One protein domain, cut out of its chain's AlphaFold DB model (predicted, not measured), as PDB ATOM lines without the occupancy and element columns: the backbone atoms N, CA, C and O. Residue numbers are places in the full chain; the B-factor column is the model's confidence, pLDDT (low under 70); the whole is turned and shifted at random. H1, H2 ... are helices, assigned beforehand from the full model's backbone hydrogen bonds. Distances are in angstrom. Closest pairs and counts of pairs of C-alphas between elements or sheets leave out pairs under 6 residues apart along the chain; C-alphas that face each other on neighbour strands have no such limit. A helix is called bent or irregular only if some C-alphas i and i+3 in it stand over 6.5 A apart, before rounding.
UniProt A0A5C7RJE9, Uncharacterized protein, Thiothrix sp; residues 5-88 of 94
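This is residues 5 to 88 of the 94 residues of an uncharacterized protein of Thiothrix sp (UniProt A0A5C7RJE9). A long, loose helical hairpin, H1 and H2, has a third helix, H3, folding back from the far end of H2, and residues 78 to 88, of which 78 to 87 belong to H3, stick out free. The printed part has 84 residues, with three named helices in the order H1, H2, H3 and no named strand; the class is all helix. The whole is loose, with a radius of gyration of the C-alphas of 16.6 A, and spans 51 by 26 by 17 A.

H1, residues 5 to 30, and H2, residues 40 to 68, form a helical hairpin. They touch, the closest C-alphas being those of Ile 16 and Ile 46, 6.1 A apart. They run opposite ways at a steep tilt of 36 degrees, only just beyond shallow. H3, residues 71 to 87, is close to H2 but not clearly touching it; their closest C-alphas, of Ala 66 and Met 74, are 6.4 A apart. H1 and H3 are apart. Each O i to N i+4 pair is within hydrogen-bond range in H3, against 20 of 22 in H1 and 23 of 25 in H2.

H1 begins at C-alpha 5 (3.961, 19.082, 14.008) and is 36.6 A long, with a kink of 44 degrees near residue 23. It is irregular: C-alphas 22 and 25 are 7.2 A apart. H2 begins at C-alpha 40 (-10.434, 30.742, 36.857) and is 40.2 A long, with a kink of 31 degrees near residue 56. It is irregular too: C-alphas 59 and 62 are 7.1 A apart. H3, 24.8 A long, ends at C-alpha 87 (19.940, 35.479, 26.625).

The C-alphas farthest apart, of Glu 35 and Asp 70, are 51.1 A apart, and the outline is only just elongated. The printed part has no cut. The link from H1 to H2 is short, with 9 residues, and that from H2 to H3 is tight, with 2. The mean pLDDT of the printed part is 86.1; residues 71 to 72, 77 and 80 to 88 are under 70.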
ATOM      1  N   ILE A   5       3.556  19.249  12.599       90.31
ATOM      2  CA  ILE A   5       3.961  19.082  14.008       90.31
ATOM      3  C   ILE A   5       4.615  20.360  14.559       90.31
ATOM      4  O   ILE A   5       4.311  20.772  15.675       90.31
ATOM      5  N   ILE A   6       5.485  20.997  13.772       89.94
ATOM      6  CA  ILE A   6       6.187  22.226  14.170       89.94
ATOM      7  C   ILE A   6       5.192  23.384  14.253       89.94
ATOM      8  O   ILE A   6       5.216  24.145  15.220       89.94
ATOM      9  N   ASP A   7       4.290  23.488  13.275       92.81
ATOM     10  CA  ASP A   7       3.262  24.530  13.246       92.81
ATOM     11  C   ASP A   7       2.319  24.398  14.448       92.81
ATOM     12  O   ASP A   7       2.016  25.386  15.116       92.81
ATOM     13  N   ARG A   8       1.908  23.165  14.778       93.25
ATOM     14  CA  ARG A   8       1.105  22.873  15.968       93.25
ATOM     15  C   ARG A   8       1.801  23.340  17.247       93.25
ATOM     16  O   ARG A   8       1.229  24.152  17.967       93.25
ATOM     17  N   LEU A   9       3.019  22.862  17.508       93.06
ATOM     18  CA  LEU A   9       3.755  23.188  18.737       93.06
ATOM     19  C   LEU A   9       4.031  24.690  18.855       93.06
ATOM     20  O   LEU A   9       3.905  25.266  19.932       93.06
ATOM     21  N   THR A  10       4.359  25.346  17.741       92.62
ATOM     22  CA  THR A  10       4.585  26.797  17.720       92.62
ATOM     23  C   THR A  10       3.310  27.558  18.076       92.62
ATOM     24  O   THR A  10       3.355  28.488  18.878       92.62
ATOM     25  N   ASN A  11       2.164  27.161  17.522       94.88
ATOM     26  CA  ASN A  11       0.886  27.803  17.824       94.88
ATOM     27  C   ASN A  11       0.442  27.562  19.272       94.88
ATOM     28  O   ASN A  11      -0.013  28.497  19.927       94.88
ATOM     29  N   GLU A  12       0.609  26.341  19.785       94.50
ATOM     30  CA  GLU A  12       0.313  26.010  21.184       94.50
ATOM     31  C   GLU A  12       1.161  26.859  22.147       94.50
ATOM     32  O   GLU A  12       0.600  27.480  23.050       94.50
ATOM     33  N   HIS A  13       2.471  27.006  21.896       94.44
ATOM     34  CA  HIS A  13       3.336  27.907  22.667       94.44
ATOM     35  C   HIS A  13       2.820  29.349  22.675       94.44
ATOM     36  O   HIS A  13       2.660  29.945  23.739       94.44
ATOM     37  N   ARG A  14       2.505  29.909  21.498       94.44
ATOM     38  CA  ARG A  14       1.996  31.287  21.388       94.44
ATOM     39  C   ARG A  14       0.687  31.488  22.138       94.44
ATOM     40  O   ARG A  14       0.478  32.537  22.744       94.44
ATOM     41  N   GLN A  15      -0.190  30.493  22.102       95.00
ATOM     42  CA  GLN A  15      -1.466  30.559  22.796       95.00
ATOM     43  C   GLN A  15      -1.285  30.503  24.321       95.00
ATOM     44  O   GLN A  15      -1.917  31.281  25.037       95.00
ATOM     45  N   ILE A  16      -0.392  29.637  24.812       93.88
ATOM     46  CA  ILE A  16      -0.049  29.546  26.237       93.88
ATOM     47  C   ILE A  16       0.603  30.849  26.722       93.88
ATOM     48  O   ILE A  16       0.208  31.370  27.763       93.88
ATOM     49  N   GLU A  17       1.537  31.423  25.952       93.44
ATOM     50  CA  GLU A  17       2.152  32.730  26.236       93.44
ATOM     51  C   GLU A  17       1.100  33.844  26.352       93.44
ATOM     52  O   GLU A  17       1.169  34.680  27.257       93.44
ATOM     53  N   ALA A  18       0.113  33.855  25.449       94.25
ATOM     54  CA  ALA A  18      -0.959  34.843  25.461       94.25
ATOM     55  C   ALA A  18      -1.807  34.737  26.736       94.25
ATOM     56  O   ALA A  18      -1.981  35.738  27.428       94.25
ATOM     57  N   TRP A  19      -2.259  33.530  27.090       94.69
ATOM     58  CA  TRP A  19      -3.024  33.315  28.319       94.69
ATOM     59  C   TRP A  19      -2.214  33.632  29.578       94.69
ATOM     60  O   TRP A  19      -2.744  34.228  30.515       94.69
ATOM     61  N   TRP A  20      -0.925  33.277  29.608       94.50
ATOM     62  CA  TRP A  20      -0.043  33.621  30.723       94.50
ATOM     63  C   TRP A  20       0.028  35.133  30.932       94.50
ATOM     64  O   TRP A  20      -0.129  35.608  32.057       94.50
ATOM     65  N   ARG A  21       0.205  35.902  29.852       93.88
ATOM     66  CA  ARG A  21       0.266  37.367  29.908       93.88
ATOM     67  C   ARG A  21      -1.005  37.988  30.496       93.88
ATOM     68  O   ARG A  21      -0.910  39.016  31.165       93.88
ATOM     69  N   ASP A  22      -2.159  37.360  30.289       93.06
ATOM     70  CA  ASP A  22      -3.436  37.838  30.824       93.06
ATOM     71  C   ASP A  22      -3.540  37.639  32.348       93.06
ATOM     72  O   ASP A  22      -4.113  38.481  33.045       93.06
ATOM     73  N   ILE A  23      -2.953  36.566  32.895       95.00
ATOM     74  CA  ILE A  23      -3.074  36.228  34.325       95.00
ATOM     75  C   ILE A  23      -1.867  36.621  35.186       95.00
ATOM     76  O   ILE A  23      -2.019  36.840  36.392       95.00
ATOM     77  N   GLU A  24      -0.676  36.747  34.598       95.38
ATOM     78  CA  GLU A  24       0.575  37.031  35.309       95.38
ATOM     79  C   GLU A  24       0.481  38.276  36.223       95.38
ATOM     80  O   GLU A  24       0.916  38.198  37.379       95.38
ATOM     81  N   PRO A  25      -0.117  39.416  35.810       94.56
ATOM     82  CA  PRO A  25      -0.209  40.591  36.676       94.56
ATOM     83  C   PRO A  25      -1.061  40.354  37.930       94.56
ATOM     84  O   PRO A  25      -0.736  40.874  39.002       94.56
ATOM     85  N   ALA A  26      -2.147  39.584  37.807       94.94
ATOM     86  CA  ALA A  26      -3.011  39.232  38.930       94.94
ATOM     87  C   ALA A  26      -2.280  38.288  39.895       94.94
ATOM     88  O   ALA A  26      -2.246  38.555  41.096       94.94
ATOM     89  N   LEU A  27      -1.590  37.269  39.371       94.44
ATOM     90  CA  LEU A  27      -0.751  36.373  40.171       94.44
ATOM     91  C   LEU A  27       0.350  37.131  40.927       94.44
ATOM     92  O   LEU A  27       0.527  36.919  42.125       94.44
ATOM     93  N   LYS A  28       1.033  38.088  40.282       94.75
ATOM     94  CA  LYS A  28       2.055  38.939  40.925       94.75
ATOM     95  C   LYS A  28       1.499  39.787  42.073       94.75
ATOM     96  O   LYS A  28       2.231  40.090  43.015       94.75
ATOM     97  N   LYS A  29       0.237  40.220  41.996       94.69
ATOM     98  CA  LYS A  29      -0.434  40.942  43.090       94.69
ATOM     99  C   LYS A  29      -0.772  39.993  44.238       94.69
ATOM    100  O   LYS A  29      -0.397  40.290  45.371       94.69
ATOM    101  N   LEU A  30      -1.376  38.847  43.924       93.88
ATOM    102  CA  LEU A  30      -1.728  37.815  44.903       93.88
ATOM    103  C   LEU A  30      -0.495  37.318  45.670       93.88
ATOM    104  O   LEU A  30      -0.521  37.264  46.896       93.88
ATOM    105  N   ALA A  31       0.623  37.077  44.980       94.25
ATOM    106  CA  ALA A  31       1.893  36.675  45.591       94.25
ATOM    107  C   ALA A  31       2.461  37.713  46.581       94.25
ATOM    108  O   ALA A  31       3.246  37.373  47.460       94.25
ATOM    109  N   LYS A  32       2.060  38.985  46.463       95.94
ATOM    110  CA  LYS A  32       2.433  40.074  47.383       95.94
ATOM    111  C   LYS A  32       1.390  40.304  48.483       95.94
ATOM    112  O   LYS A  32       1.427  41.346  49.133       95.94
ATOM    113  N   GLY A  33       0.429  39.392  48.641       93.75
ATOM    114  CA  GLY A  33      -0.684  39.518  49.585       93.75
ATOM    115  C   GLY A  33      -1.704  40.593  49.205       93.75
ATOM    116  O   GLY A  33      -2.490  41.011  50.050       93.75
ATOM    117  N   LYS A  34      -1.683  41.084  47.958       94.75
ATOM    118  CA  LYS A  34      -2.643  42.080  47.469       94.75
ATOM    119  C   LYS A  34      -3.825  41.384  46.816       94.75
ATOM    120  O   LYS A  34      -3.641  40.447  46.043       94.75
ATOM    121  N   GLU A  35      -5.018  41.902  47.062       93.94
ATOM    122  CA  GLU A  35      -6.231  41.416  46.417       93.94
ATOM    123  C   GLU A  35      -6.185  41.665  44.899       93.94
ATOM    124  O   GLU A  35      -5.787  42.737  44.424       93.94
ATOM    125  N   ALA A  36      -6.559  40.650  44.124       94.31
ATOM    126  CA  ALA A  36      -6.711  40.727  42.678       94.31
ATOM    127  C   ALA A  36      -7.712  39.670  42.205       94.31
ATOM    128  O   ALA A  36      -7.762  38.567  42.746       94.31
ATOM    129  N   SER A  37      -8.475  39.996  41.164       92.69
ATOM    130  CA  SER A  37      -9.342  39.030  40.493       92.69
ATOM    131  C   SER A  37      -8.525  38.213  39.498       92.69
ATOM    132  O   SER A  37      -7.841  38.781  38.646       92.69
ATOM    133  N   LEU A  38      -8.617  36.890  39.596       92.81
ATOM    134  CA  LEU A  38      -7.977  35.940  38.693       92.81
ATOM    135  C   LEU A  38      -9.063  35.164  37.948       92.81
ATOM    136  O   LEU A  38      -9.942  34.572  38.578       92.81
ATOM    137  N   ASP A  39      -9.020  35.163  36.616       93.50
ATOM    138  CA  ASP A  39      -9.990  34.410  35.826       93.50
ATOM    139  C   ASP A  39      -9.694  32.906  35.912       93.50
ATOM    140  O   ASP A  39      -8.749  32.393  35.307       93.50
ATOM    141  N   LYS A  40     -10.537  32.192  36.663       93.06
ATOM    142  CA  LYS A  40     -10.434  30.742  36.857       93.06
ATOM    143  C   LYS A  40     -10.453  29.974  35.535       93.06
ATOM    144  O   LYS A  40      -9.752  28.974  35.420       93.06
ATOM    145  N   LYS A  41     -11.212  30.435  34.534       95.12
ATOM    146  CA  LYS A  41     -11.307  29.748  33.239       95.12
ATOM    147  C   LYS A  41      -9.987  29.812  32.485       95.12
ATOM    148  O   LYS A  41      -9.563  28.802  31.933       95.12
ATOM    149  N   ILE A  42      -9.320  30.968  32.494       93.19
ATOM    150  CA  ILE A  42      -8.009  31.122  31.848       93.19
ATOM    151  C   ILE A  42      -6.965  30.260  32.567       93.19
ATOM    152  O   ILE A  42      -6.173  29.582  31.918       93.19
ATOM    153  N   VAL A  43      -7.005  30.203  33.904       94.56
ATOM    154  CA  VAL A  43      -6.117  29.323  34.685       94.56
ATOM    155  C   VAL A  43      -6.328  27.849  34.323       94.56
ATOM    156  O   VAL A  43      -5.363  27.143  34.039       94.56
ATOM    157  N   GLU A  44      -7.577  27.381  34.284       95.75
ATOM    158  CA  GLU A  44      -7.912  26.004  33.899       95.75
ATOM    159  C   GLU A  44      -7.461  25.682  32.465       95.75
ATOM    160  O   GLU A  44      -6.937  24.592  32.210       95.75
ATOM    161  N   GLN A  45      -7.615  26.636  31.540       94.56
ATOM    162  CA  GLN A  45      -7.138  26.512  30.164       94.56
ATOM    163  C   GLN A  45      -5.618  26.366  30.106       94.56
ATOM    164  O   GLN A  45      -5.143  25.421  29.484       94.56
ATOM    165  N   ILE A  46      -4.857  27.227  30.786       93.69
ATOM    166  CA  ILE A  46      -3.391  27.144  30.801       93.69
ATOM    167  C   ILE A  46      -2.935  25.790  31.337       93.69
ATOM    168  O   ILE A  46      -2.142  25.124  30.680       93.69
ATOM    169  N   VAL A  47      -3.454  25.355  32.490       93.06
ATOM    170  CA  VAL A  47      -3.042  24.086  33.113       93.06
ATOM    171  C   VAL A  47      -3.321  22.907  32.183       93.06
ATOM    172  O   VAL A  47      -2.440  22.083  31.938       93.06
ATOM    173  N   THR A  48      -4.531  22.845  31.628       94.75
ATOM    174  CA  THR A  48      -4.945  21.734  30.765       94.75
ATOM    175  C   THR A  48      -4.150  21.711  29.461       94.75
ATOM    176  O   THR A  48      -3.675  20.658  29.039       94.75
ATOM    177  N   GLN A  49      -3.990  22.869  28.819       94.06
ATOM    178  CA  GLN A  49      -3.355  22.966  27.505       94.06
ATOM    179  C   GLN A  49      -1.837  22.830  27.596       94.06
ATOM    180  O   GLN A  49      -1.251  22.164  26.750       94.06
ATOM    181  N   TYR A  50      -1.203  23.367  28.642       91.94
ATOM    182  CA  TYR A  50       0.225  23.163  28.878       91.94
ATOM    183  C   TYR A  50       0.550  21.688  29.140       91.94
ATOM    184  O   TYR A  50       1.489  21.154  28.556       91.94
ATOM    185  N   ALA A  51      -0.257  20.997  29.954       91.12
ATOM    186  CA  ALA A  51      -0.062  19.569  30.202       91.12
ATOM    187  C   ALA A  51      -0.218  18.733  28.918       91.12
ATOM    188  O   ALA A  51       0.594  17.851  28.646       91.12
ATOM    189  N   ALA A  52      -1.238  19.030  28.105       92.50
ATOM    190  CA  ALA A  52      -1.444  18.355  26.824       92.50
ATOM    191  C   ALA A  52      -0.309  18.634  25.822       92.50
ATOM    192  O   ALA A  52       0.100  17.730  25.090       92.50
ATOM    193  N   HIS A  53       0.202  19.866  25.807       92.19
ATOM    194  CA  HIS A  53       1.343  20.280  24.999       92.19
ATOM    195  C   HIS A  53       2.615  19.508  25.379       92.19
ATOM    196  O   HIS A  53       3.184  18.822  24.531       92.19
ATOM    197  N   ALA A  54       2.995  19.522  26.663       86.69
ATOM    198  CA  ALA A  54       4.176  18.816  27.165       86.69
ATOM    199  C   ALA A  54       4.104  17.305  26.885       86.69
ATOM    200  O   ALA A  54       5.061  16.711  26.389       86.69
ATOM    201  N   LEU A  55       2.935  16.688  27.098       91.25
ATOM    202  CA  LEU A  55       2.733  15.270  26.798       91.25
ATOM    203  C   LEU A  55       2.949  14.961  25.309       91.25
ATOM    204  O   LEU A  55       3.507  13.920  24.962       91.25
ATOM    205  N   PHE A  56       2.500  15.841  24.412       91.38
ATOM    206  CA  PHE A  56       2.702  15.653  22.978       91.38
ATOM    207  C   PHE A  56       4.176  15.817  22.581       91.38
ATOM    208  O   PHE A  56       4.675  15.048  21.750       91.38
ATOM    209  N   GLU A  57       4.891  16.762  23.191       89.69
ATOM    210  CA  GLU A  57       6.333  16.897  22.994       89.69
ATOM    211  C   GLU A  57       7.081  15.629  23.420       89.69
ATOM    212  O   GLU A  57       7.843  15.069  22.628       89.69
ATOM    213  N   GLU A  58       6.810  15.126  24.622       87.38
ATOM    214  CA  GLU A  58       7.446  13.929  25.182       87.38
ATOM    215  C   GLU A  58       7.117  12.655  24.399       87.38
ATOM    216  O   GLU A  58       8.002  11.843  24.123       87.38
ATOM    217  N   ALA A  59       5.852  12.471  24.014       89.38
ATOM    218  CA  ALA A  59       5.400  11.247  23.364       89.38
ATOM    219  C   ALA A  59       5.744  11.192  21.867       89.38
ATOM    220  O   ALA A  59       5.867  10.101  21.306       89.38
ATOM    221  N   VAL A  60       5.867  12.347  21.202       90.00
ATOM    222  CA  VAL A  60       5.955  12.410  19.734       90.00
ATOM    223  C   VAL A  60       7.161  13.207  19.259       90.00
ATOM    224  O   VAL A  60       7.968  12.693  18.481       90.00
ATOM    225  N   PHE A  61       7.300  14.455  19.700       88.19
ATOM    226  CA  PHE A  61       8.274  15.373  19.112       88.19
ATOM    227  C   PHE A  61       9.718  15.058  19.511       88.19
ATOM    228  O   PHE A  61      10.593  14.986  18.642       88.19
ATOM    229  N   LEU A  62       9.980  14.831  20.799       84.12
ATOM    230  CA  LEU A  62      11.315  14.513  21.305       84.12
ATOM    231  C   LEU A  62      11.825  13.161  20.777       84.12
ATOM    232  O   LEU A  62      12.957  13.125  20.287       84.12
ATOM    233  N   PRO A  63      11.025  12.073  20.749       86.62
ATOM    234  CA  PRO A  63      11.444  10.820  20.123       86.62
ATOM    235  C   PRO A  63      11.744  10.966  18.629       86.62
ATOM    236  O   PRO A  63      12.702  10.372  18.135       86.62
ATOM    237  N   LEU A  64      10.953  11.759  17.895       87.06
ATOM    238  CA  LEU A  64      11.211  12.031  16.481       87.06
ATOM    239  C   LEU A  64      12.514  12.816  16.296       87.06
ATOM    240  O   LEU A  64      13.335  12.451  15.455       87.06
ATOM    241  N   SER A  65      12.728  13.847  17.111       83.69
ATOM    242  CA  SER A  65      13.953  14.650  17.098       83.69
ATOM    243  C   SER A  65      15.182  13.786  17.378       83.69
ATOM    244  O   SER A  65      16.147  13.856  16.630       83.69
ATOM    245  N   ALA A  66      15.108  12.887  18.362       81.88
ATOM    246  CA  ALA A  66      16.182  11.949  18.692       81.88
ATOM    247  C   ALA A  66      16.434  10.873  17.620       81.88
ATOM    248  O   ALA A  66      17.511  10.284  17.590       81.88
ATOM    249  N   ARG A  67      15.455  10.575  16.755       83.25
ATOM    250  CA  ARG A  67      15.659   9.697  15.587       83.25
ATOM    251  C   ARG A  67      16.317  10.429  14.423       83.25
ATOM    252  O   ARG A  67      17.070   9.813  13.677       83.25
ATOM    253  N   LEU A  68      15.972  11.700  14.227       84.44
ATOM    254  CA  LEU A  68      16.468  12.512  13.115       84.44
ATOM    255  C   LEU A  68      17.850  13.107  13.399       84.44
ATOM    256  O   LEU A  68      18.647  13.274  12.479       84.44
ATOM    257  N   LEU A  69      18.124  13.432  14.658       80.50
ATOM    258  CA  LEU A  69      19.393  13.959  15.133       80.50
ATOM    259  C   LEU A  69      20.192  12.819  15.768       80.50
ATOM    260  O   LEU A  69      19.663  12.059  16.574       80.50
ATOM    261  N   ASP A  70      21.477  12.699  15.437       74.38
ATOM    262  CA  ASP A  70      22.368  11.804  16.174       74.38
ATOM    263  C   ASP A  70      22.608  12.324  17.612       74.38
ATOM    264  O   ASP A  70      22.163  13.411  17.999       74.38
ATOM    265  N   LYS A  71      23.313  11.551  18.453       66.50
ATOM    266  CA  LYS A  71      23.578  11.945  19.856       66.50
ATOM    267  C   LYS A  71      24.266  13.314  19.971       66.50
ATOM    268  O   LYS A  71      24.014  14.053  20.928       66.50
ATOM    269  N   ASN A  72      25.104  13.658  18.996       68.56
ATOM    270  CA  ASN A  72      25.807  14.936  18.946       68.56
ATOM    271  C   ASN A  72      24.850  16.070  18.555       68.56
ATOM    272  O   ASN A  72      24.878  17.127  19.181       68.56
ATOM    273  N   GLY A  73      23.946  15.832  17.604       71.62
ATOM    274  CA  GLY A  73      22.895  16.753  17.185       71.62
ATOM    275  C   GLY A  73      21.886  17.053  18.292       71.62
ATOM    276  O   GLY A  73      21.533  18.214  18.485       71.62
ATOM    277  N   MET A  74      21.490  16.054  19.087       75.62
ATOM    278  CA  MET A  74      20.628  16.271  20.260       75.62
ATOM    279  C   MET A  74      21.325  17.091  21.351       75.62
ATOM    280  O   MET A  74      20.720  17.993  21.926       75.62
ATOM    281  N   SER A  75      22.608  16.820  21.608       75.19
ATOM    282  CA  SER A  75      23.396  17.564  22.601       75.19
ATOM    283  C   SER A  75      23.631  19.014  22.163       75.19
ATOM    284  O   SER A  75      23.455  19.938  22.954       75.19
ATOM    285  N   ALA A  76      23.960  19.233  20.886       75.00
ATOM    286  CA  ALA A  76      24.133  20.562  20.304       75.00
ATOM    287  C   ALA A  76      22.818  21.356  20.257       75.00
ATOM    288  O   ALA A  76      22.819  22.562  20.512       75.00
ATOM    289  N   LEU A  77      21.691  20.687  19.984       69.44
ATOM    290  CA  LEU A  77      20.362  21.289  20.072       69.44
ATOM    291  C   LEU A  77      20.056  21.714  21.511       69.44
ATOM    292  O   LEU A  77      19.702  22.870  21.736       69.44
ATOM    293  N   GLY A  78      20.243  20.812  22.478       71.44
ATOM    294  CA  GLY A  78      20.054  21.104  23.900       71.44
ATOM    295  C   GLY A  78      20.906  22.286  24.369       71.44
ATOM    296  O   GLY A  78      20.395  23.195  25.023       71.44
ATOM    297  N   LEU A  79      22.175  22.337  23.954       70.19
ATOM    298  CA  LEU A  79      23.079  23.449  24.247       70.19
ATOM    299  C   LEU A  79      22.616  24.764  23.597       70.19
ATOM    300  O   LEU A  79      22.584  25.798  24.257       70.19
ATOM    301  N   SER A  80      22.200  24.732  22.328       69.00
ATOM    302  CA  SER A  80      21.727  25.921  21.601       69.00
ATOM    303  C   SER A  80      20.415  26.478  22.162       69.00
ATOM    304  O   SER A  80      20.196  27.690  22.138       69.00
ATOM    305  N   LEU A  81      19.522  25.613  22.652       67.50
ATOM    306  CA  LEU A  81      18.322  26.024  23.383       67.50
ATOM    307  C   LEU A  81      18.708  26.672  24.713       67.50
ATOM    308  O   LEU A  81      18.265  27.784  24.991       67.50
ATOM    309  N   HIS A  82      19.582  26.029  25.493       65.31
ATOM    310  CA  HIS A  82      20.040  26.558  26.779       65.31
ATOM    311  C   HIS A  82      20.670  27.952  26.649       65.31
ATOM    312  O   HIS A  82      20.289  28.856  27.386       65.31
ATOM    313  N   ILE A  83      21.561  28.157  25.672       67.06
ATOM    314  CA  ILE A  83      22.194  29.462  25.405       67.06
ATOM    315  C   ILE A  83      21.137  30.527  25.067       67.06
ATOM    316  O   ILE A  83      21.148  31.617  25.631       67.06
ATOM    317  N   ARG A  84      20.151  30.199  24.222       60.16
ATOM    318  CA  ARG A  84      19.073  31.133  23.851       60.16
ATOM    319  C   ARG A  84      18.195  31.537  25.040       60.16
ATOM    320  O   ARG A  84      17.733  32.674  25.097       60.16
ATOM    321  N   HIS A  85      17.961  30.611  25.972       54.69
ATOM    322  CA  HIS A  85      17.241  30.884  27.216       54.69
ATOM    323  C   HIS A  85      18.076  31.696  28.217       54.69
ATOM    324  O   HIS A  85      17.493  32.471  28.971       54.69
ATOM    325  N   GLN A  86      19.410  31.580  28.212       53.34
ATOM    326  CA  GLN A  86      20.282  32.460  29.004       53.34
ATOM    327  C   GLN A  86      20.221  33.916  28.514       53.34
ATOM    328  O   GLN A  86      20.168  34.826  29.338       53.34
ATOM    329  N   ASP A  87      20.120  34.136  27.200       51.84
ATOM    330  CA  ASP A  87      19.940  35.479  26.625       51.84
ATOM    331  C   ASP A  87      18.531  36.063  26.875       51.84
ATOM    332  O   ASP A  87      18.330  37.273  26.788       51.84
ATOM    333  N   HIS A  88      17.548  35.216  27.210       46.38
ATOM    334  CA  HIS A  88      16.168  35.585  27.565       46.38
ATOM    335  C   HIS A  88      15.837  35.201  29.014       46.38
ATOM    336  O   HIS A  88      14.792  34.601  29.274       46.38
TER     337      HIS A  88